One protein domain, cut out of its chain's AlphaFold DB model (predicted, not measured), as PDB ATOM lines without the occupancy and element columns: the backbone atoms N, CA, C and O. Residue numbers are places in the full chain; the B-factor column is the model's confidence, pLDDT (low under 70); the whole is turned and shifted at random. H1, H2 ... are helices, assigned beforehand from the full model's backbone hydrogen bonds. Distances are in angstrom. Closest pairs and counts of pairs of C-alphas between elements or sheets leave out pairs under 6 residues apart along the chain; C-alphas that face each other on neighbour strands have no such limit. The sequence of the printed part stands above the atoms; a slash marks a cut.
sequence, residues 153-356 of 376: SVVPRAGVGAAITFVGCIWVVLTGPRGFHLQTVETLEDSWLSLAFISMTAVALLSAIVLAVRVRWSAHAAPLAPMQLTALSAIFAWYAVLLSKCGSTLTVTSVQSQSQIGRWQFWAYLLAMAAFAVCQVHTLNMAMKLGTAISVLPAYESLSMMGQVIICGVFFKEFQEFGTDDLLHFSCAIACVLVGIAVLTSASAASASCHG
ATOM      1  N   SER A 153      39.400  80.807 113.277       79.88
ATOM      2  CA  SER A 153      39.044  81.190 114.643       79.88
ATOM      3  C   SER A 153      40.180  80.893 115.627       79.88
ATOM      4  O   SER A 153      40.782  79.816 115.629       79.88
ATOM      5  N   VAL A 154      40.467  81.858 116.503       79.25
ATOM      6  CA  VAL A 154      41.454  81.697 117.576       79.25
ATOM      7  C   VAL A 154      40.766  81.093 118.794       79.25
ATOM      8  O   VAL A 154      39.953  81.737 119.453       79.25
ATOM      9  N   VAL A 155      41.119  79.855 119.130       83.31
ATOM     10  CA  VAL A 155      40.674  79.237 120.383       83.31
ATOM     11  C   VAL A 155      41.485  79.831 121.544       83.31
ATOM     12  O   VAL A 155      42.714  79.862 121.450       83.31
ATOM     13  N   PRO A 156      40.870  80.239 122.672       84.50
ATOM     14  CA  PRO A 156      41.591  80.871 123.786       84.50
ATOM     15  C   PRO A 156      42.779  80.051 124.305       84.50
ATOM     16  O   PRO A 156      43.842  80.595 124.590       84.50
ATOM     17  N   ARG A 157      42.640  78.717 124.350       85.25
ATOM     18  CA  ARG A 157      43.730  77.802 124.729       85.25
ATOM     19  C   ARG A 157      44.932  77.876 123.779       85.25
ATOM     20  O   ARG A 157      46.063  77.775 124.241       85.25
ATOM     21  N   ALA A 158      44.701  78.083 122.481       84.19
ATOM     22  CA  ALA A 158      45.780  78.286 121.517       84.19
ATOM     23  C   ALA A 158      46.493  79.627 121.761       84.19
ATOM     24  O   ALA A 158      47.716  79.682 121.694       84.19
ATOM     25  N   GLY A 159      45.754  80.678 122.137       87.00
ATOM     26  CA  GLY A 159      46.339  81.957 122.557       87.00
ATOM     27  C   GLY A 159      47.252  81.827 123.779       87.00
ATOM     28  O   GLY A 159      48.365  82.344 123.768       87.00
ATOM     29  N   VAL A 160      46.830  81.069 124.800       90.50
ATOM     30  CA  VAL A 160      47.662  80.798 125.990       90.50
ATOM     31  C   VAL A 160      48.946  80.060 125.611       90.50
ATOM     32  O   VAL A 160      50.030  80.470 126.017       90.50
ATOM     33  N   GLY A 161      48.843  78.999 124.805       88.88
ATOM     34  CA  GLY A 161      50.017  78.257 124.348       88.88
ATOM     35  C   GLY A 161      50.989  79.132 123.551       88.88
ATOM     36  O   GLY A 161      52.186  79.108 123.816       88.88
ATOM     37  N   ALA A 162      50.478  79.978 122.651       87.94
ATOM     38  CA  ALA A 162      51.294  80.925 121.893       87.94
ATOM     39  C   ALA A 162      51.984  81.970 122.777       87.94
ATOM     40  O   ALA A 162      53.146  82.283 122.535       87.94
ATOM     41  N   ALA A 163      51.313  82.472 123.817       89.94
ATOM     42  CA  ALA A 163      51.914  83.401 124.770       89.94
ATOM     43  C   ALA A 163      53.057  82.744 125.564       89.94
ATOM     44  O   ALA A 163      54.130  83.331 125.694       89.94
ATOM     45  N   ILE A 164      52.862  81.507 126.036       91.81
ATOM     46  CA  ILE A 164      53.914  80.735 126.718       91.81
ATOM     47  C   ILE A 164      55.098  80.511 125.771       91.81
ATOM     48  O   ILE A 164      56.241  80.762 126.144       91.81
ATOM     49  N   THR A 165      54.831  80.097 124.529       88.75
ATOM     50  CA  THR A 165      55.866  79.912 123.507       88.75
ATOM     51  C   THR A 165      56.625  81.206 123.224       88.75
ATOM     52  O   THR A 165      57.847  81.178 123.159       88.75
ATOM     53  N   PHE A 166      55.933  82.341 123.107       87.88
ATOM     54  CA  PHE A 166      56.551  83.650 122.899       87.88
ATOM     55  C   PHE A 166      57.523  84.010 124.033       87.88
ATOM     56  O   PHE A 166      58.673  84.363 123.773       87.88
ATOM     57  N   VAL A 167      57.094  83.852 125.291       89.62
ATOM     58  CA  VAL A 167      57.948  84.085 126.468       89.62
ATOM     59  C   VAL A 167      59.137  83.125 126.485       89.62
ATOM     60  O   VAL A 167      60.269  83.552 126.703       89.62
ATOM     61  N   GLY A 168      58.902  81.840 126.210       88.75
ATOM     62  CA  GLY A 168      59.953  80.829 126.131       88.75
ATOM     63  C   GLY A 168      60.993  81.146 125.054       88.75
ATOM     64  O   GLY A 168      62.185  81.060 125.324       88.75
ATOM     65  N   CYS A 169      60.567  81.575 123.862       83.94
ATOM     66  CA  CYS A 169      61.471  81.966 122.783       83.94
ATOM     67  C   CYS A 169      62.346  83.159 123.187       83.94
ATOM     68  O   CYS A 169      63.561  83.087 123.019       83.94
ATOM     69  N   ILE A 170      61.775  84.208 123.792       84.44
ATOM     70  CA  ILE A 170      62.563  85.335 124.322       84.44
ATOM     71  C   ILE A 170      63.587  84.834 125.344       84.44
ATOM     72  O   ILE A 170      64.759  85.195 125.270       84.44
ATOM     73  N   TRP A 171      63.169  83.967 126.268       89.12
ATOM     74  CA  TRP A 171      64.060  83.418 127.284       89.12
ATOM     75  C   TRP A 171      65.223  82.638 126.654       89.12
ATOM     76  O   TRP A 171      66.375  82.920 126.979       89.12
ATOM     77  N   VAL A 172      64.949  81.756 125.680       85.88
ATOM     78  CA  VAL A 172      65.975  80.989 124.946       85.88
ATOM     79  C   VAL A 172      66.991  81.914 124.280       85.88
ATOM     80  O   VAL A 172      68.183  81.622 124.332       85.88
ATOM     81  N   VAL A 173      66.557  83.029 123.677       80.12
ATOM     82  CA  VAL A 173      67.489  84.006 123.087       80.12
ATOM     83  C   VAL A 173      68.384  84.634 124.147       80.12
ATOM     84  O   VAL A 173      69.589  84.764 123.939       80.12
ATOM     85  N   LEU A 174      67.805  85.045 125.276       82.50
ATOM     86  CA  LEU A 174      68.540  85.753 126.320       82.50
ATOM     87  C   LEU A 174      69.610  84.870 126.967       82.50
ATOM     88  O   LEU A 174      70.714  85.358 127.211       82.50
ATOM     89  N   THR A 175      69.294  83.594 127.190       84.25
ATOM     90  CA  THR A 175      70.194  82.584 127.778       84.25
ATOM     91  C   THR A 175      71.018  81.826 126.738       84.25
ATOM     92  O   THR A 175      71.782  80.933 127.087       84.25
ATOM     93  N   GLY A 176      70.806  82.102 125.452       76.06
ATOM     94  CA  GLY A 176      71.466  81.398 124.362       76.06
ATOM     95  C   GLY A 176      72.954  81.749 124.260       76.06
ATOM     96  O   GLY A 176      73.378  82.809 124.733       76.06
ATOM     97  N   PRO A 177      73.754  80.876 123.627       73.38
ATOM     98  CA  PRO A 177      75.186  81.093 123.484       73.38
ATOM     99  C   PRO A 177      75.505  82.338 122.654       73.38
ATOM    100  O   PRO A 177      74.804  82.665 121.695       73.38
ATOM    101  N   ARG A 178      76.574  83.045 123.045       69.50
ATOM    102  CA  ARG A 178      77.035  84.289 122.399       69.50
ATOM    103  C   ARG A 178      78.493  84.238 121.933       69.50
ATOM    104  O   ARG A 178      78.978  85.231 121.394       69.50
ATOM    105  N   GLY A 179      79.185  83.120 122.154       62.84
ATOM    106  CA  GLY A 179      80.575  82.942 121.745       62.84
ATOM    107  C   GLY A 179      80.704  82.957 120.222       62.84
ATOM    108  O   GLY A 179      79.955  82.278 119.523       62.84
ATOM    109  N   PHE A 180      81.645  83.743 119.699       63.69
ATOM    110  CA  PHE A 180      81.992  83.756 118.281       63.69
ATOM    111  C   PHE A 180      83.472  83.418 118.132       63.69
ATOM    112  O   PHE A 180      84.332  84.183 118.565       63.69
ATOM    113  N   HIS A 181      83.756  82.291 117.483       67.25
ATOM    114  CA  HIS A 181      85.114  81.851 117.176       67.25
ATOM    115  C   HIS A 181      85.301  81.772 115.667       67.25
ATOM    116  O   HIS A 181      84.428  81.277 114.949       67.25
ATOM    117  N   LEU A 182      86.446  82.249 115.177       68.12
ATOM    118  CA  LEU A 182      86.798  82.130 113.763       68.12
ATOM    119  C   LEU A 182      86.929  80.654 113.398       68.12
ATOM    120  O   LEU A 182      87.745  79.939 113.975       68.12
ATOM    121  N   GLN A 183      86.125  80.206 112.434       77.31
ATOM    122  CA  GLN A 183      86.133  78.814 111.999       77.31
ATOM    123  C   GLN A 183      86.749  78.677 110.613       77.31
ATOM    124  O   GLN A 183      86.399  79.402 109.675       77.31
ATOM    125  N   THR A 184      87.668  77.726 110.484       79.25
ATOM    126  CA  THR A 184      88.229  77.265 109.213       79.25
ATOM    127  C   THR A 184      87.559  75.961 108.785       79.25
ATOM    128  O   THR A 184      86.831  75.333 109.558       79.25
ATOM    129  N   VAL A 185      87.801  75.526 107.547       80.56
ATOM    130  CA  VAL A 185      87.234  74.268 107.033       80.56
ATOM    131  C   VAL A 185      87.656  73.079 107.892       80.56
ATOM    132  O   VAL A 185      86.827  72.237 108.208       80.56
ATOM    133  N   GLU A 186      88.907  73.058 108.342       82.38
ATOM    134  CA  GLU A 186      89.454  71.995 109.186       82.38
ATOM    135  C   GLU A 186      88.715  71.928 110.533       82.38
ATOM    136  O   GLU A 186      88.243  70.870 110.937       82.38
ATOM    137  N   THR A 187      88.496  73.077 111.184       83.56
ATOM    138  CA  THR A 187      87.753  73.123 112.457       83.56
ATOM    139  C   THR A 187      86.283  72.712 112.313       83.56
ATOM    140  O   THR A 187      85.697  72.148 113.241       83.56
ATOM    141  N   LEU A 188      85.678  72.968 111.145       85.69
ATOM    142  CA  LEU A 188      84.322  72.516 110.840       85.69
ATOM    143  C   LEU A 188      84.290  71.000 110.652       85.69
ATOM    144  O   LEU A 188      83.406  70.349 111.198       85.69
ATOM    145  N   GLU A 189      85.244  70.433 109.910       86.19
ATOM    146  CA  GLU A 189      85.374  68.984 109.701       86.19
ATOM    147  C   GLU A 189      85.543  68.238 111.034       86.19
ATOM    148  O   GLU A 189      84.828  67.266 111.285       86.19
ATOM    149  N   ASP A 190      86.361  68.762 111.949       87.69
ATOM    150  CA  ASP A 190      86.486  68.223 113.309       87.69
ATOM    151  C   ASP A 190      85.165  68.279 114.091       87.69
ATOM    152  O   ASP A 190      84.843  67.393 114.887       87.69
ATOM    153  N   SER A 191      84.369  69.325 113.865       88.25
ATOM    154  CA  SER A 191      83.069  69.503 114.517       88.25
ATOM    155  C   SER A 191      82.020  68.523 113.977       88.25
ATOM    156  O   SER A 191      81.268  67.943 114.767       88.25
ATOM    157  N   TRP A 192      82.034  68.242 112.667       90.31
ATOM    158  CA  TRP A 192      81.213  67.199 112.034       90.31
ATOM    159  C   TRP A 192      81.517  65.800 112.582       90.31
ATOM    160  O   TRP A 192      80.605  64.985 112.721       90.31
ATOM    161  N   LEU A 193      82.783  65.532 112.912       90.69
ATOM    162  CA  LEU A 193      83.241  64.250 113.457       90.69
ATOM    163  C   LEU A 193      83.077  64.133 114.978       90.69
ATOM    164  O   LEU A 193      83.330  63.071 115.551       90.69
ATOM    165  N   SER A 194      82.639  65.196 115.652       91.62
ATOM    166  CA  SER A 194      82.438  65.161 117.095       91.62
ATOM    167  C   SER A 194      81.323  64.180 117.483       91.62
ATOM    168  O   SER A 194      80.229  64.170 116.915       91.62
ATOM    169  N   LEU A 195      81.579  63.360 118.507       92.00
ATOM    170  CA  LEU A 195      80.623  62.347 118.968       92.00
ATOM    171  C   LEU A 195      79.280  62.963 119.403       92.00
ATOM    172  O   LEU A 195      78.214  62.394 119.156       92.00
ATOM    173  N   ALA A 196      79.322  64.150 120.014       91.12
ATOM    174  CA  ALA A 196      78.132  64.902 120.403       91.12
ATOM    175  C   ALA A 196      77.272  65.278 119.185       91.12
ATOM    176  O   ALA A 196      76.063  65.049 119.187       91.12
ATOM    177  N   PHE A 197      77.887  65.775 118.108       92.50
ATOM    178  CA  PHE A 197      77.152  66.135 116.901       92.50
ATOM    179  C   PHE A 197      76.607  64.907 116.155       92.50
ATOM    180  O   PHE A 197      75.448  64.908 115.731       92.50
ATOM    181  N   ILE A 198      77.400  63.836 116.037       94.06
ATOM    182  CA  ILE A 198      76.970  62.591 115.378       94.06
ATOM    183  C   ILE A 198      75.781  61.973 116.118       94.06
ATOM    184  O   ILE A 198      74.788  61.609 115.489       94.06
ATOM    185  N   SER A 199      75.853  61.875 117.449       93.81
ATOM    186  CA  SER A 199      74.768  61.309 118.260       93.81
ATOM    187  C   SER A 199      73.477  62.124 118.145       93.81
ATOM    188  O   SER A 199      72.417  61.556 117.882       93.81
ATOM    189  N   MET A 200      73.558  63.454 118.236       93.44
ATOM    190  CA  MET A 200      72.411  64.335 118.008       93.44
ATOM    191  C   MET A 200      71.826  64.190 116.604       93.44
ATOM    192  O   MET A 200      70.607  64.108 116.444       93.44
ATOM    193  N   THR A 201      72.689  64.119 115.591       93.81
ATOM    194  CA  THR A 201      72.269  63.967 114.198       93.81
ATOM    195  C   THR A 201      71.577  62.629 113.975       93.81
ATOM    196  O   THR A 201      70.527  62.579 113.336       93.81
ATOM    197  N   ALA A 202      72.090  61.549 114.566       94.00
ATOM    198  CA  ALA A 202      71.458  60.236 114.526       94.00
ATOM    199  C   ALA A 202      70.061  60.260 115.166       94.00
ATOM    200  O   ALA A 202      69.109  59.764 114.567       94.00
ATOM    201  N   VAL A 203      69.903  60.894 116.333       95.12
ATOM    202  CA  VAL A 203      68.594  61.046 116.992       95.12
ATOM    203  C   VAL A 203      67.632  61.871 116.135       95.12
ATOM    204  O   VAL A 203      66.487  61.464 115.932       95.12
ATOM    205  N   ALA A 204      68.085  62.996 115.579       93.62
ATOM    206  CA  ALA A 204      67.274  63.832 114.700       93.62
ATOM    207  C   ALA A 204      66.843  63.076 113.430       93.62
ATOM    208  O   ALA A 204      65.665  63.108 113.074       93.62
ATOM    209  N   LEU A 205      67.749  62.327 112.794       94.06
ATOM    210  CA  LEU A 205      67.444  61.489 111.630       94.06
ATOM    211  C   LEU A 205      66.452  60.374 111.969       94.06
ATOM    212  O   LEU A 205      65.472  60.194 111.250       94.06
ATOM    213  N   LEU A 206      66.653  59.661 113.081       94.81
ATOM    214  CA  LEU A 206      65.714  58.641 113.552       94.81
ATOM    215  C   LEU A 206      64.332  59.249 113.811       94.81
ATOM    216  O   LEU A 206      63.327  58.698 113.361       94.81
ATOM    217  N   SER A 207      64.271  60.409 114.467       92.50
ATOM    218  CA  SER A 207      63.011  61.112 114.712       92.50
ATOM    219  C   SER A 207      62.323  61.520 113.403       92.50
ATOM    220  O   SER A 207      61.127  61.279 113.246       92.50
ATOM    221  N   ALA A 208      63.072  62.024 112.417       91.56
ATOM    222  CA  ALA A 208      62.551  62.387 111.103       91.56
ATOM    223  C   ALA A 208      62.011  61.166 110.341       91.56
ATOM    224  O   ALA A 208      60.924  61.236 109.767       91.56
ATOM    225  N   ILE A 209      62.720  60.030 110.380       91.94
ATOM    226  CA  ILE A 209      62.276  58.770 109.767       91.94
ATOM    227  C   ILE A 209      60.989  58.284 110.437       91.94
ATOM    228  O   ILE A 209      60.020  57.979 109.742       91.94
ATOM    229  N   VAL A 210      60.937  58.254 111.772       91.25
ATOM    230  CA  VAL A 210      59.741  57.837 112.519       91.25
ATOM    231  C   VAL A 210      58.551  58.738 112.190       91.25
ATOM    232  O   VAL A 210      57.463  58.230 111.924       91.25
ATOM    233  N   LEU A 211      58.741  60.060 112.159       89.00
ATOM    234  CA  LEU A 211      57.694  61.012 111.785       89.00
ATOM    235  C   LEU A 211      57.231  60.795 110.337       89.00
ATOM    236  O   LEU A 211      56.029  60.712 110.092       89.00
ATOM    237  N   ALA A 212      58.152  60.622 109.388       86.25
ATOM    238  CA  ALA A 212      57.824  60.383 107.983       86.25
ATOM    239  C   ALA A 212      57.067  59.060 107.768       86.25
ATOM    240  O   ALA A 212      56.111  59.010 106.990       86.25
ATOM    241  N   VAL A 213      57.458  57.993 108.476       86.38
ATOM    242  CA  VAL A 213      56.754  56.702 108.462       86.38
ATOM    243  C   VAL A 213      55.365  56.851 109.073       86.38
ATOM    244  O   VAL A 213      54.394  56.422 108.453       86.38
ATOM    245  N   ARG A 214      55.236  57.509 110.234       84.44
ATOM    246  CA  ARG A 214      53.939  57.745 110.887       84.44
ATOM    247  C   ARG A 214      52.984  58.538 110.006       84.44
ATOM    248  O   ARG A 214      51.826  58.151 109.907       84.44
ATOM    249  N   VAL A 215      53.461  59.577 109.326       80.44
ATOM    250  CA  VAL A 215      52.643  60.348 108.379       80.44
ATOM    251  C   VAL A 215      52.216  59.490 107.185       80.44
ATOM    252  O   VAL A 215      51.073  59.579 106.747       80.44
ATOM    253  N   ARG A 216      53.102  58.626 106.663       78.75
ATOM    254  CA  ARG A 216      52.758  57.707 105.564       78.75
ATOM    255  C   ARG A 216      51.737  56.645 105.967       78.75
ATOM    256  O   ARG A 216      50.855  56.330 105.177       78.75
ATOM    257  N   TRP A 217      51.899  56.063 107.151       76.50
ATOM    258  CA  TRP A 217      51.068  54.961 107.639       76.50
ATOM    259  C   TRP A 217      49.733  55.458 108.186       76.50
ATOM    260  O   TRP A 217      48.704  54.819 107.997       76.50
ATOM    261  N   SER A 218      49.727  56.635 108.810       66.00
ATOM    262  CA  SER A 218      48.516  57.338 109.215       66.00
ATOM    263  C   SER A 218      47.948  58.124 108.033       66.00
ATOM    264  O   SER A 218      47.837  59.349 108.053       66.00
ATOM    265  N   ALA A 219      47.618  57.413 106.955       52.16
ATOM    266  CA  ALA A 219      46.987  58.014 105.796       52.16
ATOM    267  C   ALA A 219      45.647  58.662 106.212       52.16
ATOM    268  O   ALA A 219      44.692  57.985 106.576       52.16
ATOM    269  N   HIS A 220      45.602  59.995 106.142       47.47
ATOM    270  CA  HIS A 220      44.406  60.849 106.046       47.47
ATOM    271  C   HIS A 220      43.475  61.005 107.268       47.47
ATOM    272  O   HIS A 220      42.498  61.739 107.141       47.47
ATOM    273  N   ALA A 221      43.750  60.423 108.445       50.94
ATOM    274  CA  ALA A 221      42.750  60.440 109.533       50.94
ATOM    275  C   ALA A 221      43.224  60.802 110.957       50.94
ATOM    276  O   ALA A 221      42.376  60.938 111.840       50.94
ATOM    277  N   ALA A 222      44.523  60.980 111.232       60.81
ATOM    278  CA  ALA A 222      44.952  61.340 112.589       60.81
ATOM    279  C   ALA A 222      44.966  62.866 112.815       60.81
ATOM    280  O   ALA A 222      45.634  63.580 112.062       60.81
ATOM    281  N   PRO A 223      44.354  63.379 113.903       63.66
ATOM    282  CA  PRO A 223      44.354  64.812 114.234       63.66
ATOM    283  C   PRO A 223      45.760  65.386 114.495       63.66
ATOM    284  O   PRO A 223      45.937  66.599 114.526       63.66
ATOM    285  N   LEU A 224      46.774  64.528 114.666       71.25
ATOM    286  CA  LEU A 224      48.161  64.912 114.950       71.25
ATOM    287  C   LEU A 224      49.051  65.020 113.699       71.25
ATOM    288  O   LEU A 224      50.201  65.448 113.815       71.25
ATOM    289  N   ALA A 225      48.553  64.657 112.512       79.88
ATOM    290  CA  ALA A 225      49.338  64.698 111.275       79.88
ATOM    291  C   ALA A 225      49.940  66.090 110.955       79.88
ATOM    292  O   ALA A 225      51.115  66.138 110.574       79.88
ATOM    293  N   PRO A 226      49.233  67.226 111.164       84.56
ATOM    294  CA  PRO A 226      49.809  68.551 110.924       84.56
ATOM    295  C   PRO A 226      51.018  68.842 111.819       84.56
ATOM    296  O   PRO A 226      52.034  69.341 111.338       84.56
ATOM    297  N   MET A 227      50.961  68.472 113.102       86.94
ATOM    298  CA  MET A 227      52.068  68.697 114.039       86.94
ATOM    299  C   MET A 227      53.268  67.797 113.757       86.94
ATOM    300  O   MET A 227      54.405  68.232 113.903       86.94
ATOM    301  N   GLN A 228      53.042  66.564 113.304       88.88
ATOM    302  CA  GLN A 228      54.132  65.670 112.903       88.88
ATOM    303  C   GLN A 228      54.895  66.220 111.692       88.88
ATOM    304  O   GLN A 228      56.125  66.199 111.676       88.88
ATOM    305  N   LEU A 229      54.175  66.762 110.706       90.56
ATOM    306  CA  LEU A 229      54.785  67.439 109.560       90.56
ATOM    307  C   LEU A 229      55.466  68.748 109.944       90.56
ATOM    308  O   LEU A 229      56.532  69.055 109.419       90.56
ATOM    309  N   THR A 230      54.890  69.474 110.900       92.19
ATOM    310  CA  THR A 230      55.494  70.679 111.475       92.19
ATOM    311  C   THR A 230      56.844  70.353 112.116       92.19
ATOM    312  O   THR A 230      57.848  70.978 111.785       92.19
ATOM    313  N   ALA A 231      56.906  69.313 112.952       93.06
ATOM    314  CA  ALA A 231      58.150  68.858 113.567       93.06
ATOM    315  C   ALA A 231      59.181  68.396 112.524       93.06
ATOM    316  O   ALA A 231      60.353  68.745 112.625       93.06
ATOM    317  N   LEU A 232      58.750  67.677 111.480       93.88
ATOM    318  CA  LEU A 232      59.634  67.277 110.381       93.88
ATOM    319  C   LEU A 232      60.203  68.493 109.629       93.88
ATOM    320  O   LEU A 232      61.398  68.529 109.336       93.88
ATOM    321  N   SER A 233      59.371  69.502 109.357       94.88
ATOM    322  CA  SER A 233      59.812  70.745 108.715       94.88
ATOM    323  C   SER A 233      60.802  71.529 109.579       94.88
ATOM    324  O   SER A 233      61.781  72.058 109.053       94.88
ATOM    325  N   ALA A 234      60.614  71.530 110.905       94.94
ATOM    326  CA  ALA A 234      61.542  72.145 111.847       94.94
ATOM    327  C   ALA A 234      62.909  71.444 111.833       94.94
ATOM    328  O   ALA A 234      63.927  72.121 111.770       94.94
ATOM    329  N   ILE A 235      62.953  70.104 111.792       95.88
ATOM    330  CA  ILE A 235      64.221  69.361 111.685       95.88
ATOM    331  C   ILE A 235      64.984  69.768 110.419       95.88
ATOM    332  O   ILE A 235      66.184  70.029 110.487       95.88
ATOM    333  N   PHE A 236      64.312  69.871 109.267       95.44
ATOM    334  CA  PHE A 236      64.963  70.351 108.045       95.44
ATOM    335  C   PHE A 236      65.474  71.791 108.177       95.44
ATOM    336  O   PHE A 236      66.575  72.081 107.704       95.44
ATOM    337  N   ALA A 237      64.731  72.662 108.865       93.06
ATOM    338  CA  ALA A 237      65.163  74.027 109.144       93.06
ATOM    339  C   ALA A 237      66.436  74.077 110.008       93.06
ATOM    340  O   ALA A 237      67.328  74.871 109.717       93.06
ATOM    341  N   TRP A 238      66.572  73.199 111.013       94.75
ATOM    342  CA  TRP A 238      67.771  73.132 111.861       94.75
ATOM    343  C   TRP A 238      69.041  72.939 111.027       94.75
ATOM    344  O   TRP A 238      70.013  73.679 111.188       94.75
ATOM    345  N   TYR A 239      69.018  71.980 110.095       94.75
ATOM    346  CA  TYR A 239      70.158  71.697 109.223       94.75
ATOM    347  C   TYR A 239      70.353  72.758 108.142       94.75
ATOM    348  O   TYR A 239      71.496  73.098 107.844       94.75
ATOM    349  N   ALA A 240      69.277  73.320 107.580       92.50
ATOM    350  CA  ALA A 240      69.388  74.435 106.641       92.50
ATOM    351  C   ALA A 240      70.123  75.623 107.289       92.50
ATOM    352  O   ALA A 240      71.073  76.153 106.714       92.50
ATOM    353  N   VAL A 241      69.749  75.995 108.516       88.94
ATOM    354  CA  VAL A 241      70.380  77.099 109.255       88.94
ATOM    355  C   VAL A 241      71.813  76.766 109.662       88.94
ATOM    356  O   VAL A 241      72.689  77.616 109.510       88.94
ATOM    357  N   LEU A 242      72.087  75.538 110.114       91.12
ATOM    358  CA  LEU A 242      73.450  75.098 110.427       91.12
ATOM    359  C   LEU A 242      74.376  75.234 109.209       91.12
ATOM    360  O   LEU A 242      75.433  75.853 109.297       91.12
ATOM    361  N   LEU A 243      73.959  74.711 108.055       91.12
ATOM    362  CA  LEU A 243      74.738  74.768 106.816       91.12
ATOM    363  C   LEU A 243      74.900  76.205 106.305       91.12
ATOM    364  O   LEU A 243      75.976  76.571 105.831       91.12
ATOM    365  N   SER A 244      73.863  77.035 106.458       85.50
ATOM    366  CA  SER A 244      73.929  78.472 106.176       85.50
ATOM    367  C   SER A 244      74.968  79.179 107.051       85.50
ATOM    368  O   SER A 244      75.765  79.974 106.542       85.50
ATOM    369  N   LYS A 245      75.022  78.854 108.351       83.69
ATOM    370  CA  LYS A 245      76.047  79.365 109.272       83.69
ATOM    371  C   LYS A 245      77.443  78.902 108.870       83.69
ATOM    372  O   LYS A 245      78.325  79.745 108.774       83.69
ATOM    373  N   CYS A 246      77.640  77.620 108.555       86.62
ATOM    374  CA  CYS A 246      78.930  77.116 108.069       86.62
ATOM    375  C   CYS A 246      79.400  77.877 106.818       86.62
ATOM    376  O   CYS A 246      80.539  78.339 106.765       86.62
ATOM    377  N   GLY A 247      78.515  78.075 105.834       85.44
ATOM    378  CA  GLY A 247      78.820  78.868 104.640       85.44
ATOM    379  C   GLY A 247      79.151  80.329 104.963       85.44
ATOM    380  O   GLY A 247      80.129  80.878 104.448       85.44
ATOM    381  N   SER A 248      78.387  80.955 105.861       77.44
ATOM    382  CA  SER A 248      78.602  82.347 106.276       77.44
ATOM    383  C   SER A 248      79.945  82.524 106.990       77.44
ATOM    384  O   SER A 248      80.721  83.400 106.616       77.44
ATOM    385  N   THR A 249      80.273  81.656 107.951       78.12
ATOM    386  CA  THR A 249      81.542  81.722 108.689       78.12
ATOM    387  C   THR A 249      82.736  81.488 107.770       78.12
ATOM    388  O   THR A 249      83.707  82.234 107.839       78.12
ATOM    389  N   LEU A 250      82.654  80.540 106.827       81.12
ATOM    390  CA  LEU A 250      83.716  80.345 105.835       81.12
ATOM    391  C   LEU A 250      83.894  81.541 104.901       81.12
ATOM    392  O   LEU A 250      85.020  81.831 104.497       81.12
ATOM    393  N   THR A 251      82.811  82.245 104.568       77.75
ATOM    394  CA  THR A 251      82.883  83.483 103.780       77.75
ATOM    395  C   THR A 251      83.639  84.559 104.556       77.75
ATOM    396  O   THR A 251      84.567  85.157 104.017       77.75
ATOM    397  N   VAL A 252      83.309  84.747 105.837       71.06
ATOM    398  CA  VAL A 252      83.993  85.705 106.724       71.06
ATOM    399  C   VAL A 252      85.477  85.351 106.882       71.06
ATOM    400  O   VAL A 252      86.337  86.202 106.661       71.06
ATOM    401  N   THR A 253      85.804  84.089 107.165       72.12
ATOM    402  CA  THR A 253      87.196  83.625 107.294       72.12
ATOM    403  C   THR A 253      87.981  83.777 105.986       72.12
ATOM    404  O   THR A 253      89.159  84.132 106.001       72.12
ATOM    405  N   SER A 254      87.332  83.559 104.835       75.56
ATOM    406  CA  SER A 254      87.954  83.733 103.513       75.56
ATOM    407  C   SER A 254      88.343  85.172 103.213       75.56
ATOM    408  O   SER A 254      89.290  85.405 102.467       75.56
ATOM    409  N   VAL A 255      87.587  86.118 103.764       68.31
ATOM    410  CA  VAL A 255      87.825  87.551 103.618       68.31
ATOM    411  C   VAL A 255      88.967  88.021 104.524       68.31
ATOM    412  O   VAL A 255      89.751  88.871 104.116       68.31
ATOM    413  N   GLN A 256      89.078  87.466 105.734       66.75
ATOM    414  CA  GLN A 256      90.060  87.907 106.733       66.75
ATOM    415  C   GLN A 256      91.444  87.255 106.602       66.75
ATOM    416  O   GLN A 256      92.419  87.805 107.105       66.75
ATOM    417  N   SER A 257      91.546  86.080 105.975       65.50
ATOM    418  CA  SER A 257      92.800  85.320 105.897       65.50
ATOM    419  C   SER A 257      93.148  84.935 104.455       65.50
ATOM    420  O   SER A 257      93.746  85.720 103.724       65.50
ATOM    421  N   GLN A 258      92.779  83.725 104.032       61.78
ATOM    422  CA  GLN A 258      93.045  83.158 102.710       61.78
ATOM    423  C   GLN A 258      91.740  82.631 102.125       61.78
ATOM    424  O   GLN A 258      90.918  82.079 102.860       61.78
ATOM    425  N   SER A 259      91.550  82.754 100.810       66.75
ATOM    426  CA  SER A 259      90.284  82.405 100.159       66.75
ATOM    427  C   SER A 259      89.926  80.919 100.338       66.75
ATOM    428  O   SER A 259      90.449  80.061  99.626       66.75
ATOM    429  N   GLN A 260      88.989  80.604 101.239       67.38
ATOM    430  CA  GLN A 260      88.406  79.262 101.407       67.38
ATOM    431  C   GLN A 260      87.181  79.044 100.497       67.38
ATOM    432  O   GLN A 260      86.733  77.914 100.336       67.38
ATOM    433  N   ILE A 261      86.677  80.099  99.839       69.12
ATOM    434  CA  ILE A 261      85.543  80.054  98.887       69.12
ATOM    435  C   ILE A 261      85.828  79.128  97.686       69.12
ATOM    436  O   ILE A 261      84.913  78.558  97.093       69.12
ATOM    437  N   GLY A 262      87.105  78.956  97.325       69.94
ATOM    438  CA  GLY A 262      87.523  78.048  96.254       69.94
ATOM    439  C   GLY A 262      87.445  76.563  96.624       69.94
ATOM    440  O   GLY A 262      87.579  75.715  95.744       69.94
ATOM    441  N   ARG A 263      87.231  76.227  97.903       79.38
ATOM    442  CA  ARG A 263      87.125  74.838  98.348       79.38
ATOM    443  C   ARG A 263      85.753  74.260  98.020       79.38
ATOM    444  O   ARG A 263      84.723  74.923  98.150       79.38
ATOM    445  N   TRP A 264      85.727  72.988  97.633       85.12
ATOM    446  CA  TRP A 264      84.489  72.309  97.251       85.12
ATOM    447  C   TRP A 264      83.500  72.194  98.426       85.12
ATOM    448  O   TRP A 264      82.291  72.242  98.199       85.12
ATOM    449  N   GLN A 265      83.995  72.124  99.673       84.38
ATOM    450  CA  GLN A 265      83.171  72.060 100.885       84.38
ATOM    451  C   GLN A 265      82.225  73.263 101.010       84.38
ATOM    452  O   GLN A 265      81.061  73.091 101.364       84.38
ATOM    453  N   PHE A 266      82.682  74.471 100.663       84.69
ATOM    454  CA  PHE A 266      81.855  75.681 100.710       84.69
ATOM    455  C   PHE A 266      80.617  75.555  99.808       84.69
ATOM    456  O   PHE A 266      79.484  75.769 100.245       84.69
ATOM    457  N   TRP A 267      80.828  75.129  98.561       86.62
ATOM    458  CA  TRP A 267      79.750  74.911  97.596       86.62
ATOM    459  C   TRP A 267      78.842  73.748  97.994       86.62
ATOM    460  O   TRP A 267      77.628  73.826  97.801       86.62
ATOM    461  N   ALA A 268      79.406  72.697  98.595       89.81
ATOM    462  CA  ALA A 268      78.634  71.586  99.134       89.81
ATOM    463  C   ALA A 268      77.697  72.040 100.265       89.81
ATOM    464  O   ALA A 268      76.521  71.677 100.251       89.81
ATOM    465  N   TYR A 269      78.164  72.881 101.197       89.94
ATOM    466  CA  TYR A 269      77.320  73.435 102.261       89.94
ATOM    467  C   TYR A 269      76.197  74.316 101.711       89.94
ATOM    468  O   TYR A 269      75.054  74.171 102.140       89.94
ATOM    469  N   LEU A 270      76.484  75.171 100.724       85.88
ATOM    470  CA  LEU A 270      75.473  76.028 100.099       85.88
ATOM    471  C   LEU A 270      74.395  75.209  99.368       85.88
ATOM    472  O   LEU A 270      73.199  75.479  99.498       85.88
ATOM    473  N   LEU A 271      74.806  74.179  98.621       90.62
ATOM    474  CA  LEU A 271      73.883  73.299  97.908       90.62
ATOM    475  C   LEU A 271      73.034  72.467  98.877       90.62
ATOM    476  O   LEU A 271      71.822  72.348  98.695       90.62
ATOM    477  N   ALA A 272      73.654  71.923  99.926       91.62
ATOM    478  CA  ALA A 272      72.952  71.170 100.957       91.62
ATOM    479  C   ALA A 272      71.957  72.061 101.718       91.62
ATOM    480  O   ALA A 272      70.810  71.658 101.908       91.62
ATOM    481  N   MET A 273      72.343  73.294 102.070       91.44
ATOM    482  CA  MET A 273      71.449  74.296 102.663       91.44
ATOM    483  C   MET A 273      70.216  74.515 101.782       91.44
ATOM    484  O   MET A 273      69.093  74.444 102.277       91.44
ATOM    485  N   ALA A 274      70.407  74.739 100.477       88.94
ATOM    486  CA  ALA A 274      69.302  74.945  99.544       88.94
ATOM    487  C   ALA A 274      68.374  73.719  99.469       88.94
ATOM    488  O   ALA A 274      67.152  73.869  99.495       88.94
ATOM    489  N   ALA A 275      68.930  72.505  99.438       91.75
ATOM    490  CA  ALA A 275      68.142  71.273  99.435       91.75
ATOM    491  C   ALA A 275      67.298  71.120 100.713       91.75
ATOM    492  O   ALA A 275      66.097  70.849 100.632       91.75
ATOM    493  N   PHE A 276      67.895  71.349 101.889       92.88
ATOM    494  CA  PHE A 276      67.177  71.317 103.163       92.88
ATOM    495  C   PHE A 276      66.103  72.407 103.251       92.88
ATOM    496  O   PHE A 276      64.990  72.108 103.677       92.88
ATOM    497  N   ALA A 277      66.382  73.622 102.770       88.12
ATOM    498  CA  ALA A 277      65.415  74.718 102.730       88.12
ATOM    499  C   ALA A 277      64.200  74.397 101.837       88.12
ATOM    500  O   ALA A 277      63.058  74.674 102.206       88.12
ATOM    501  N   VAL A 278      64.411  73.752 100.685       89.31
ATOM    502  CA  VAL A 278      63.308  73.302  99.817       89.31
ATOM    503  C   VAL A 278      62.466  72.230 100.512       89.31
ATOM    504  O   VAL A 278      61.237  72.328 100.528       89.31
ATOM    505  N   CYS A 279      63.102  71.230 101.132       90.12
ATOM    506  CA  CYS A 279      62.406  70.194 101.902       90.12
ATOM    507  C   CYS A 279      61.605  70.787 103.076       90.12
ATOM    508  O   CYS A 279      60.451  70.407 103.299       90.12
ATOM    509  N   GLN A 280      62.191  71.746 103.790       92.75
ATOM    510  CA  GLN A 280      61.569  72.502 104.875       92.75
ATOM    511  C   GLN A 280      60.304  73.225 104.397       92.75
ATOM    512  O   GLN A 280      59.224  72.961 104.921       92.75
ATOM    513  N   VAL A 281      60.396  74.079 103.370       88.06
ATOM    514  CA  VAL A 281      59.238  74.834 102.848       88.06
ATOM    515  C   VAL A 281      58.154  73.896 102.314       88.06
ATOM    516  O   VAL A 281      56.962  74.135 102.516       88.06
ATOM    517  N   HIS A 282      58.539  72.802 101.654       89.06
ATOM    518  CA  HIS A 282      57.590  71.819 101.139       89.06
ATOM    519  C   HIS A 282      56.802  71.127 102.262       89.06
ATOM    520  O   HIS A 282      55.570  71.074 102.227       89.06
ATOM    521  N   THR A 283      57.503  70.614 103.275       89.19
ATOM    522  CA  THR A 283      56.871  69.930 104.414       89.19
ATOM    523  C   THR A 283      56.048  70.875 105.283       89.19
ATOM    524  O   THR A 283      54.962  70.489 105.719       89.19
ATOM    525  N   LEU A 284      56.488  72.126 105.449       90.12
ATOM    526  CA  LEU A 284      55.725  73.169 106.136       90.12
ATOM    527  C   LEU A 284      54.423  73.498 105.395       90.12
ATOM    528  O   LEU A 284      53.355  73.551 106.004       90.12
ATOM    529  N   ASN A 285      54.479  73.645 104.069       89.06
ATOM    530  CA  ASN A 285      53.283  73.859 103.254       89.06
ATOM    531  C   ASN A 285      52.296  72.693 103.357       89.06
ATOM    532  O   ASN A 285      51.086  72.907 103.449       89.06
ATOM    533  N   MET A 286      52.797  71.458 103.420       85.38
ATOM    534  CA  MET A 286      51.953  70.285 103.634       85.38
ATOM    535  C   MET A 286      51.318  70.274 105.035       85.38
ATOM    536  O   MET A 286      50.137  69.949 105.160       85.38
ATOM    537  N   ALA A 287      52.050  70.690 106.074       87.94
ATOM    538  CA  ALA A 287      51.502  70.863 107.421       87.94
ATOM    539  C   ALA A 287      50.381  71.917 107.447       87.94
ATOM    540  O   ALA A 287      49.302  71.661 107.982       87.94
ATOM    541  N   MET A 288      50.600  73.069 106.805       86.19
ATOM    542  CA  MET A 288      49.623  74.160 106.700       86.19
ATOM    543  C   MET A 288      48.373  73.794 105.895       86.19
ATOM    544  O   MET A 288      47.307  74.362 106.134       86.19
ATOM    545  N   LYS A 289      48.488  72.853 104.952       83.38
ATOM    546  CA  LYS A 289      47.348  72.318 104.200       83.38
ATOM    547  C   LYS A 289      46.425  71.472 105.083       83.38
ATOM    548  O   LYS A 289      45.218  71.461 104.861       83.38
ATOM    549  N   LEU A 290      46.988  70.761 106.064       81.38
ATOM    550  CA  LEU A 290      46.248  69.848 106.941       81.38
ATOM    551  C   LEU A 290      45.811  70.490 108.270       81.38
ATOM    552  O   LEU A 290      44.826  70.047 108.852       81.38
ATOM    553  N   GLY A 291      46.538  71.492 108.773       82.19
ATOM    554  CA  GLY A 291      46.281  72.145 110.063       82.19
ATOM    555  C   GLY A 291      45.924  73.627 109.955       82.19
ATOM    556  O   GLY A 291      46.054  74.242 108.898       82.19
ATOM    557  N   THR A 292      45.491  74.227 111.066       84.94
ATOM    558  CA  THR A 292      45.264  75.679 111.169       84.94
ATOM    559  C   THR A 292      46.593  76.433 111.241       84.94
ATOM    560  O   THR A 292      47.576  75.946 111.794       84.94
ATOM    561  N   ALA A 293      46.662  77.622 110.644       86.50
ATOM    562  CA  ALA A 293      47.900  78.396 110.577       86.50
ATOM    563  C   ALA A 293      48.273  78.925 111.964       86.50
ATOM    564  O   ALA A 293      49.449  78.944 112.321       86.50
ATOM    565  N   ILE A 294      47.244  79.251 112.757       86.75
ATOM    566  CA  ILE A 294      47.336  79.688 114.156       86.75
ATOM    567  C   ILE A 294      48.086  78.677 115.034       86.75
ATOM    568  O   ILE A 294      48.702  79.069 116.019       86.75
ATOM    569  N   SER A 295      48.068  77.385 114.700       85.69
ATOM    570  CA  SER A 295      48.782  76.367 115.472       85.69
ATOM    571  C   SER A 295      50.066  75.887 114.803       85.69
ATOM    572  O   SER A 295      51.083  75.743 115.478       85.69
ATOM    573  N   VAL A 296      50.044  75.681 113.483       89.62
ATOM    574  CA  VAL A 296      51.181  75.148 112.720       89.62
ATOM    575  C   VAL A 296      52.353  76.125 112.701       89.62
ATOM    576  O   VAL A 296      53.477  75.714 112.974       89.62
ATOM    577  N   LEU A 297      52.124  77.409 112.411       90.44
ATOM    578  CA  LEU A 297      53.225  78.365 112.246       90.44
ATOM    579  C   LEU A 297      53.931  78.708 113.565       90.44
ATOM    580  O   LEU A 297      55.155  78.636 113.593       90.44
ATOM    581  N   PRO A 298      53.237  78.989 114.685       89.25
ATOM    582  CA  PRO A 298      53.914  79.222 115.962       89.25
ATOM    583  C   PRO A 298      54.647  77.978 116.472       89.25
ATOM    584  O   PRO A 298      55.742  78.092 117.025       89.25
ATOM    585  N   ALA A 299      54.086  76.781 116.258       90.31
ATOM    586  CA  ALA A 299      54.766  75.531 116.587       90.31
ATOM    587  C   ALA A 299      56.017  75.319 115.717       90.31
ATOM    588  O   ALA A 299      57.058  74.926 116.235       90.31
ATOM    589  N   TYR A 300      55.938  75.613 114.417       92.56
ATOM    590  CA  TYR A 300      57.078  75.561 113.505       92.56
ATOM    591  C   TYR A 300      58.191  76.524 113.936       92.56
ATOM    592  O   TYR A 300      59.324  76.088 114.129       92.56
ATOM    593  N   GLU A 301      57.870  77.808 114.122       89.12
ATOM    594  CA  GLU A 301      58.845  78.849 114.473       89.12
ATOM    595  C   GLU A 301      59.577  78.497 115.771       89.12
ATOM    596  O   GLU A 301      60.804  78.547 115.834       89.12
ATOM    597  N   SER A 302      58.838  78.055 116.789       88.81
ATOM    598  CA  SER A 302      59.412  77.705 118.087       88.81
ATOM    599  C   SER A 302      60.239  76.420 118.072       88.81
ATOM    600  O   SER A 302      61.349  76.413 118.607       88.81
ATOM    601  N   LEU A 303      59.766  75.350 117.420       91.06
ATOM    602  CA  LEU A 303      60.539  74.111 117.264       91.06
ATOM    603  C   LEU A 303      61.801  74.336 116.428       91.06
ATOM    604  O   LEU A 303      62.868  73.827 116.773       91.06
ATOM    605  N   SER A 304      61.689  75.099 115.337       90.88
ATOM    606  CA  SER A 304      62.815  75.463 114.478       90.88
ATOM    607  C   SER A 304      63.854  76.252 115.268       90.88
ATOM    608  O   SER A 304      65.029  75.891 115.286       90.88
ATOM    609  N   MET A 305      63.412  77.286 115.986       86.00
ATOM    610  CA  MET A 305      64.280  78.152 116.772       86.00
ATOM    611  C   MET A 305      64.977  77.410 117.920       86.00
ATOM    612  O   MET A 305      66.179  77.562 118.119       86.00
ATOM    613  N   MET A 306      64.252  76.577 118.660       88.12
ATOM    614  CA  MET A 306      64.836  75.778 119.733       88.12
ATOM    615  C   MET A 306      65.920  74.840 119.187       88.12
ATOM    616  O   MET A 306      67.056  74.857 119.656       88.12
ATOM    617  N   GLY A 307      65.603  74.040 118.166       90.25
ATOM    618  CA  GLY A 307      66.555  73.050 117.674       90.25
ATOM    619  C   GLY A 307      67.728  73.642 116.896       90.25
ATOM    620  O   GLY A 307      68.829  73.114 117.019       90.25
ATOM    621  N   GLN A 308      67.560  74.766 116.186       89.44
ATOM    622  CA  GLN A 308      68.697  75.443 115.551       89.44
ATOM    623  C   GLN A 308      69.692  75.979 116.596       89.44
ATOM    624  O   GLN A 308      70.897  75.924 116.359       89.44
ATOM    625  N   VAL A 309      69.226  76.465 117.756       86.88
ATOM    626  CA  VAL A 309      70.118  76.924 118.837       86.88
ATOM    627  C   VAL A 309      70.882  75.742 119.427       86.88
ATOM    628  O   VAL A 309      72.098  75.822 119.570       86.88
ATOM    629  N   ILE A 310      70.207  74.620 119.692       89.69
ATOM    630  CA  ILE A 310      70.855  73.428 120.256       89.69
ATOM    631  C   ILE A 310      71.852  72.820 119.256       89.69
ATOM    632  O   ILE A 310      73.000  72.571 119.616       89.69
ATOM    633  N   ILE A 311      71.454  72.600 117.997       91.62
ATOM    634  CA  ILE A 311      72.330  71.961 117.003       91.62
ATOM    635  C   ILE A 311      73.557  72.824 116.696       91.62
ATOM    636  O   ILE A 311      74.662  72.294 116.605       91.62
ATOM    637  N   CYS A 312      73.382  74.146 116.581       88.25
ATOM    638  CA  CYS A 312      74.494  75.061 116.353       88.25
ATOM    639  C   CYS A 312      75.393  75.126 117.584       88.25
ATOM    640  O   CYS A 312      76.599  75.001 117.434       88.25
ATOM    641  N   GLY A 313      74.829  75.250 118.788       86.94
ATOM    642  CA  GLY A 313      75.629  75.335 120.007       86.94
ATOM    643  C   GLY A 313      76.465  74.076 120.255       86.94
ATOM    644  O   GLY A 313      77.613  74.176 120.678       86.94
ATOM    645  N   VAL A 314      75.944  72.886 119.924       90.06
ATOM    646  CA  VAL A 314      76.726  71.640 119.994       90.06
ATOM    647  C   VAL A 314      77.775  71.574 118.887       90.06
ATOM    648  O   VAL A 314      78.923  71.237 119.168       90.06
ATOM    649  N   PHE A 315      77.411  71.915 117.650       90.25
ATOM    650  CA  PHE A 315      78.330  71.868 116.514       90.25
ATOM    651  C   PHE A 315      79.502  72.850 116.673       90.25
ATOM    652  O   PHE A 315      80.656  72.462 116.542       90.25
ATOM    653  N   PHE A 316      79.220  74.102 117.033       87.12
ATOM    654  CA  PHE A 316      80.218  75.152 117.246       87.12
ATOM    655  C   PHE A 316      80.869  75.100 118.640       87.12
ATOM    656  O   PHE A 316      81.713  75.937 118.949       87.12
ATOM    657  N   LYS A 317      80.509  74.106 119.470       86.31
ATOM    658  CA  LYS A 317      80.994  73.912 120.851       86.31
ATOM    659  C   LYS A 317      80.760  75.122 121.769       86.31
ATOM    660  O   LYS A 317      81.443  75.275 122.776       86.31
ATOM    661  N   GLU A 318      79.750  75.939 121.478       83.62
ATOM    662  CA  GLU A 318      79.440  77.165 122.224       83.62
ATOM    663  C   GLU A 318      78.969  76.877 123.664       83.62
ATOM    664  O   GLU A 318      79.128  77.708 124.552       83.62
ATOM    665  N   PHE A 319      78.438  75.678 123.929       83.69
ATOM    666  CA  PHE A 319      78.032  75.269 125.280       83.69
ATOM    667  C   PHE A 319      79.205  74.967 126.225       83.69
ATOM    668  O   PHE A 319      78.980  74.782 127.416       83.69
ATOM    669  N   GLN A 320      80.450  74.904 125.736       83.00
ATOM    670  CA  GLN A 320      81.616  74.692 126.607       83.00
ATOM    671  C   GLN A 320      81.905  75.899 127.506       83.00
ATOM    672  O   GLN A 320      82.527  75.747 128.553       83.00
ATOM    673  N   GLU A 321      81.438  77.083 127.111       78.00
ATOM    674  CA  GLU A 321      81.603  78.327 127.867       78.00
ATOM    675  C   GLU A 321      80.524  78.509 128.947       78.00
ATOM    676  O   GLU A 321      80.584  79.464 129.719       78.00
ATOM    677  N   PHE A 322      79.528  77.618 129.010       82.88
ATOM    678  CA  PHE A 322      78.379  77.779 129.897       82.88
ATOM    679  C   PHE A 322      78.708  77.348 131.325       82.88
ATOM    680  O   PHE A 322      79.181  76.234 131.564       82.88
ATOM    681  N   GLY A 323      78.369  78.209 132.287       87.56
ATOM    682  CA  GLY A 323      78.298  77.817 133.688       87.56
ATOM    683  C   GLY A 323      77.113  76.885 133.967       87.56
ATOM    684  O   GLY A 323      76.216  76.700 133.141       87.56
ATOM    685  N   THR A 324      77.069  76.321 135.176       88.88
ATOM    686  CA  THR A 324      75.931  75.503 135.638       88.88
ATOM    687  C   THR A 324      74.622  76.287 135.643       88.88
ATOM    688  O   THR A 324      73.575  75.745 135.286       88.88
ATOM    689  N   ASP A 325      74.690  77.568 136.002       89.50
ATOM    690  CA  ASP A 325      73.525  78.445 136.115       89.50
ATOM    691  C   ASP A 325      72.981  78.828 134.730       89.50
ATOM    692  O   ASP A 325      71.768  78.815 134.509       89.50
ATOM    693  N   ASP A 326      73.870  79.075 133.763       87.50
ATOM    694  CA  ASP A 326      73.497  79.346 132.370       87.50
ATOM    695  C   ASP A 326      72.826  78.128 131.735       87.50
ATOM    696  O   ASP A 326      71.783  78.245 131.086       87.50
ATOM    697  N   LEU A 327      73.377  76.933 131.983       89.12
ATOM    698  CA  LEU A 327      72.799  75.680 131.509       89.12
ATOM    699  C   LEU A 327      71.417  75.416 132.122       89.12
ATOM    700  O   LEU A 327      70.516  74.943 131.421       89.12
ATOM    701  N   LEU A 328      71.227  75.733 133.407       92.56
ATOM    702  CA  LEU A 328      69.939  75.598 134.083       92.56
ATOM    703  C   LEU A 328      68.897  76.538 133.469       92.56
ATOM    704  O   LEU A 328      67.827  76.079 133.066       92.56
ATOM    705  N   HIS A 329      69.212  77.829 133.337       91.12
ATOM    706  CA  HIS A 329      68.298  78.800 132.738       91.12
ATOM    707  C   HIS A 329      67.960  78.455 131.284       91.12
ATOM    708  O   HIS A 329      66.792  78.513 130.896       91.12
ATOM    709  N   PHE A 330      68.952  78.023 130.502       89.06
ATOM    710  CA  PHE A 330      68.754  77.579 129.127       89.06
ATOM    711  C   PHE A 330      67.839  76.345 129.042       89.06
ATOM    712  O   PHE A 330      66.915  76.298 128.226       89.06
ATOM    713  N   SER A 331      68.028  75.368 129.934       91.62
ATOM    714  CA  SER A 331      67.184  74.167 130.009       91.62
ATOM    715  C   SER A 331      65.745  74.495 130.418       91.62
ATOM    716  O   SER A 331      64.795  73.970 129.831       91.62
ATOM    717  N   CYS A 332      65.558  75.405 131.381       93.50
ATOM    718  CA  CYS A 332      64.240  75.910 131.770       93.50
ATOM    719  C   CYS A 332      63.544  76.645 130.615       93.50
ATOM    720  O   CYS A 332      62.347  76.446 130.397       93.50
ATOM    721  N   ALA A 333      64.282  77.444 129.841       91.31
ATOM    722  CA  ALA A 333      63.749  78.140 128.675       91.31
ATOM    723  C   ALA A 333      63.261  77.156 127.596       91.31
ATOM    724  O   ALA A 333      62.143  77.292 127.093       91.31
ATOM    725  N   ILE A 334      64.041  76.107 127.307       91.31
ATOM    726  CA  ILE A 334      63.637  75.014 126.406       91.31
ATOM    727  C   ILE A 334      62.367  74.325 126.917       91.31
ATOM    728  O   ILE A 334      61.416  74.136 126.155       91.31
ATOM    729  N   ALA A 335      62.313  73.979 128.206       93.81
ATOM    730  CA  ALA A 335      61.138  73.347 128.800       93.81
ATOM    731  C   ALA A 335      59.887  74.234 128.674       93.81
ATOM    732  O   ALA A 335      58.816  73.738 128.324       93.81
ATOM    733  N   CYS A 336      60.022  75.547 128.880       93.88
ATOM    734  CA  CYS A 336      58.943  76.518 128.699       93.88
ATOM    735  C   CYS A 336      58.399  76.513 127.259       93.88
ATOM    736  O   CYS A 336      57.186  76.414 127.051       93.88
ATOM    737  N   VAL A 337      59.285  76.526 126.254       91.56
ATOM    738  CA  VAL A 337      58.895  76.437 124.835       91.56
ATOM    739  C   VAL A 337      58.136  75.138 124.549       91.56
ATOM    740  O   VAL A 337      57.070  75.174 123.927       91.56
ATOM    741  N   LEU A 338      58.635  73.999 125.043       91.94
ATOM    742  CA  LEU A 338      57.993  72.692 124.870       91.94
ATOM    743  C   LEU A 338      56.600  72.635 125.511       91.94
ATOM    744  O   LEU A 338      55.670  72.100 124.903       91.94
ATOM    745  N   VAL A 339      56.430  73.222 126.700       93.75
ATOM    746  CA  VAL A 339      55.120  73.341 127.360       93.75
ATOM    747  C   VAL A 339      54.163  74.183 126.513       93.75
ATOM    748  O   VAL A 339      53.035  73.753 126.273       93.75
ATOM    749  N   GLY A 340      54.607  75.332 125.992       90.81
ATOM    750  CA  GLY A 340      53.792  76.168 125.104       90.81
ATOM    751  C   GLY A 340      53.318  75.416 123.853       90.81
ATOM    752  O   GLY A 340      52.127  75.432 123.525       90.81
ATOM    753  N   ILE A 341      54.211  74.650 123.217       88.88
ATOM    754  CA  ILE A 341      53.886  73.811 122.050       88.88
ATOM    755  C   ILE A 341      52.910  72.684 122.415       88.88
ATOM    756  O   ILE A 341      51.987  72.393 121.647       88.88
ATOM    757  N   ALA A 342      53.066  72.046 123.578       89.50
ATOM    758  CA  ALA A 342      52.149  71.006 124.039       89.50
ATOM    759  C   ALA A 342      50.730  71.561 124.269       89.50
ATOM    760  O   ALA A 342      49.737  70.944 123.863       89.50
ATOM    761  N   VAL A 343      50.620  72.764 124.841       90.56
ATOM    762  CA  VAL A 343      49.342  73.475 125.003       90.56
ATOM    763  C   VAL A 343      48.742  73.847 123.639       90.56
ATOM    764  O   VAL A 343      47.565  73.579 123.396       90.56
ATOM    765  N   LEU A 344      49.542  74.368 122.702       86.44
ATOM    766  CA  LEU A 344      49.104  74.665 121.327       86.44
ATOM    767  C   LEU A 344      48.585  73.420 120.592       86.44
ATOM    768  O   LEU A 344      47.547  73.451 119.921       86.44
ATOM    769  N   THR A 345      49.297  72.304 120.736       84.31
ATOM    770  CA  THR A 345      48.965  71.038 120.075       84.31
ATOM    771  C   THR A 345      47.694  70.426 120.651       84.31
ATOM    772  O   THR A 345      46.816  70.010 119.896       84.31
ATOM    773  N   SER A 346      47.548  70.418 121.978       84.75
ATOM    774  CA  SER A 346      46.339  69.911 122.638       84.75
ATOM    775  C   SER A 346      45.104  70.763 122.327       84.75
ATOM    776  O   SER A 346      44.033  70.209 122.078       84.75
ATOM    777  N   ALA A 347      45.247  72.091 122.236       81.56
ATOM    778  CA  ALA A 347      44.172  72.983 121.800       81.56
ATOM    779  C   ALA A 347      43.719  72.685 120.359       81.56
ATOM    780  O   ALA A 347      42.520  72.669 120.067       81.56
ATOM    781  N   SER A 348      44.671  72.393 119.470       72.44
ATOM    782  CA  SER A 348      44.398  72.049 118.069       72.44
ATOM    783  C   SER A 348      43.704  70.692 117.937       72.44
ATOM    784  O   SER A 348      42.716  70.570 117.215       72.44
ATOM    785  N   ALA A 349      44.170  69.687 118.686       73.19
ATOM    786  CA  ALA A 349      43.564  68.360 118.712       73.19
ATOM    787  C   ALA A 349      42.126  68.397 119.257       73.19
ATOM    788  O   ALA A 349      41.231  67.814 118.649       73.19
ATOM    789  N   ALA A 350      41.883  69.139 120.345       71.62
ATOM    790  CA  ALA A 350      40.545  69.303 120.914       71.62
ATOM    791  C   ALA A 350      39.567  69.952 119.919       71.62
ATOM    792  O   ALA A 350      38.431  69.502 119.779       71.62
ATOM    793  N   SER A 351      40.030  70.963 119.177       66.19
ATOM    794  CA  SER A 351      39.222  71.647 118.159       66.19
ATOM    795  C   SER A 351      38.844  70.715 117.002       66.19
ATOM    796  O   SER A 351      37.703  70.729 116.539       66.19
ATOM    797  N   ALA A 352      39.775  69.855 116.572       64.25
ATOM    798  CA  ALA A 352      39.525  68.854 115.535       64.25
ATOM    799  C   ALA A 352      38.530  67.766 115.988       64.25
ATOM    800  O   ALA A 352      37.695  67.326 115.197       64.25
ATOM    801  N   SER A 353      38.580  67.352 117.260       60.66
ATOM    802  CA  SER A 353      37.644  66.373 117.828       60.66
ATOM    803  C   SER A 353      36.205  66.894 117.905       60.66
ATOM    804  O   SER A 353      35.291  66.155 117.546       60.66
ATOM    805  N   CYS A 354      36.000  68.157 118.301       55.88
ATOM    806  CA  CYS A 354      34.662  68.761 118.360       55.88
ATOM    807  C   CYS A 354      34.002  68.838 116.973       55.88
ATOM    808  O   CYS A 354      32.876  68.382 116.804       55.88
ATOM    809  N   HIS A 355      34.727  69.302 115.948       53.72
ATOM    810  CA  HIS A 355      34.209  69.318 114.571       53.72
ATOM    811  C   HIS A 355      33.918  67.914 114.013       53.72
ATOM    812  O   HIS A 355      32.970  67.729 113.252       53.72
ATOM    813  N   GLY A 356      34.710  66.907 114.399       51.78
ATOM    814  CA  GLY A 356      34.473  65.515 114.014       51.78
ATOM    815  C   GLY A 356      33.243  64.875 114.676       51.78
ATOM    816  O   GLY A 356      32.691  63.930 114.113       51.78
TER     817      GLY A 356
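What this domain is: This is residues 153 to 356 of the 376 residues of the protein "Hypothetical protein" of Alexandrium catenella (UniProt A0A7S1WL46). Six long helices lie lengthwise in an up-and-down bundle, each running against the one before it, with H6 in the middle. H1 and H8 pack together on one side of H6, H4 and H5 on another, and H3 packs partly on H4 and H6; the short H2 and H7 sit near one end. The printed part has 204 residues with eight named helices, H1 to H8 in order, and no named strand: all helix. It is compact, with a radius of gyration of the C-alphas of 18.5 A, yet elongated, spanning 62 by 38 by 27 A.

Where its parts are: H1, residues 156 to 174, begins at C-alpha 156 (41.591, 80.871, 123.786) and is 27.5 A long. H2 is residues 185 to 192, H3 195 to 217 (32.5 A), H4 225 to 256 (47.1 A), H5 264 to 290 (39.5 A), H6 293 to 315 (31.7 A) and H7 318 to 321. H8, residues 324 to 356, is 47.8 A long and ends at C-alpha 356 (34.473, 65.515, 114.014).

How they stand to each other: The hub, H6, touches five helices. With H4 its closest C-alphas, Ser 304 and Ala 234, are 4.4 A apart, at a steep tilt of 43 degrees, the same way. H1 and H8 touch at Gly 161 and Gly 340, C-alphas 4.4 A apart, opposite ways at 21 degrees, a shallow tilt. The hairpin H4 and H5 comes closest at the C-alphas of Ala 240 and Met 273, 4.5 A. H3 and H5 are apart. H2 and H7 are close to H6 but not clearly touching. Every O i to N i+4 pair is within hydrogen-bond range in H1, H2, H3, H4, H5 and H8, and 18 of 19 in H6; H7 is too short for one.

The domain as a whole: The C-alphas farthest apart, Gln 258 and Gly 356, are 62.2 A apart. The printed part has no cut and no long link. Mean pLDDT of the printed part is 84.3; residues 178 to 182, 218 to 223, 255 to 262 and 351 to 356 are under 70.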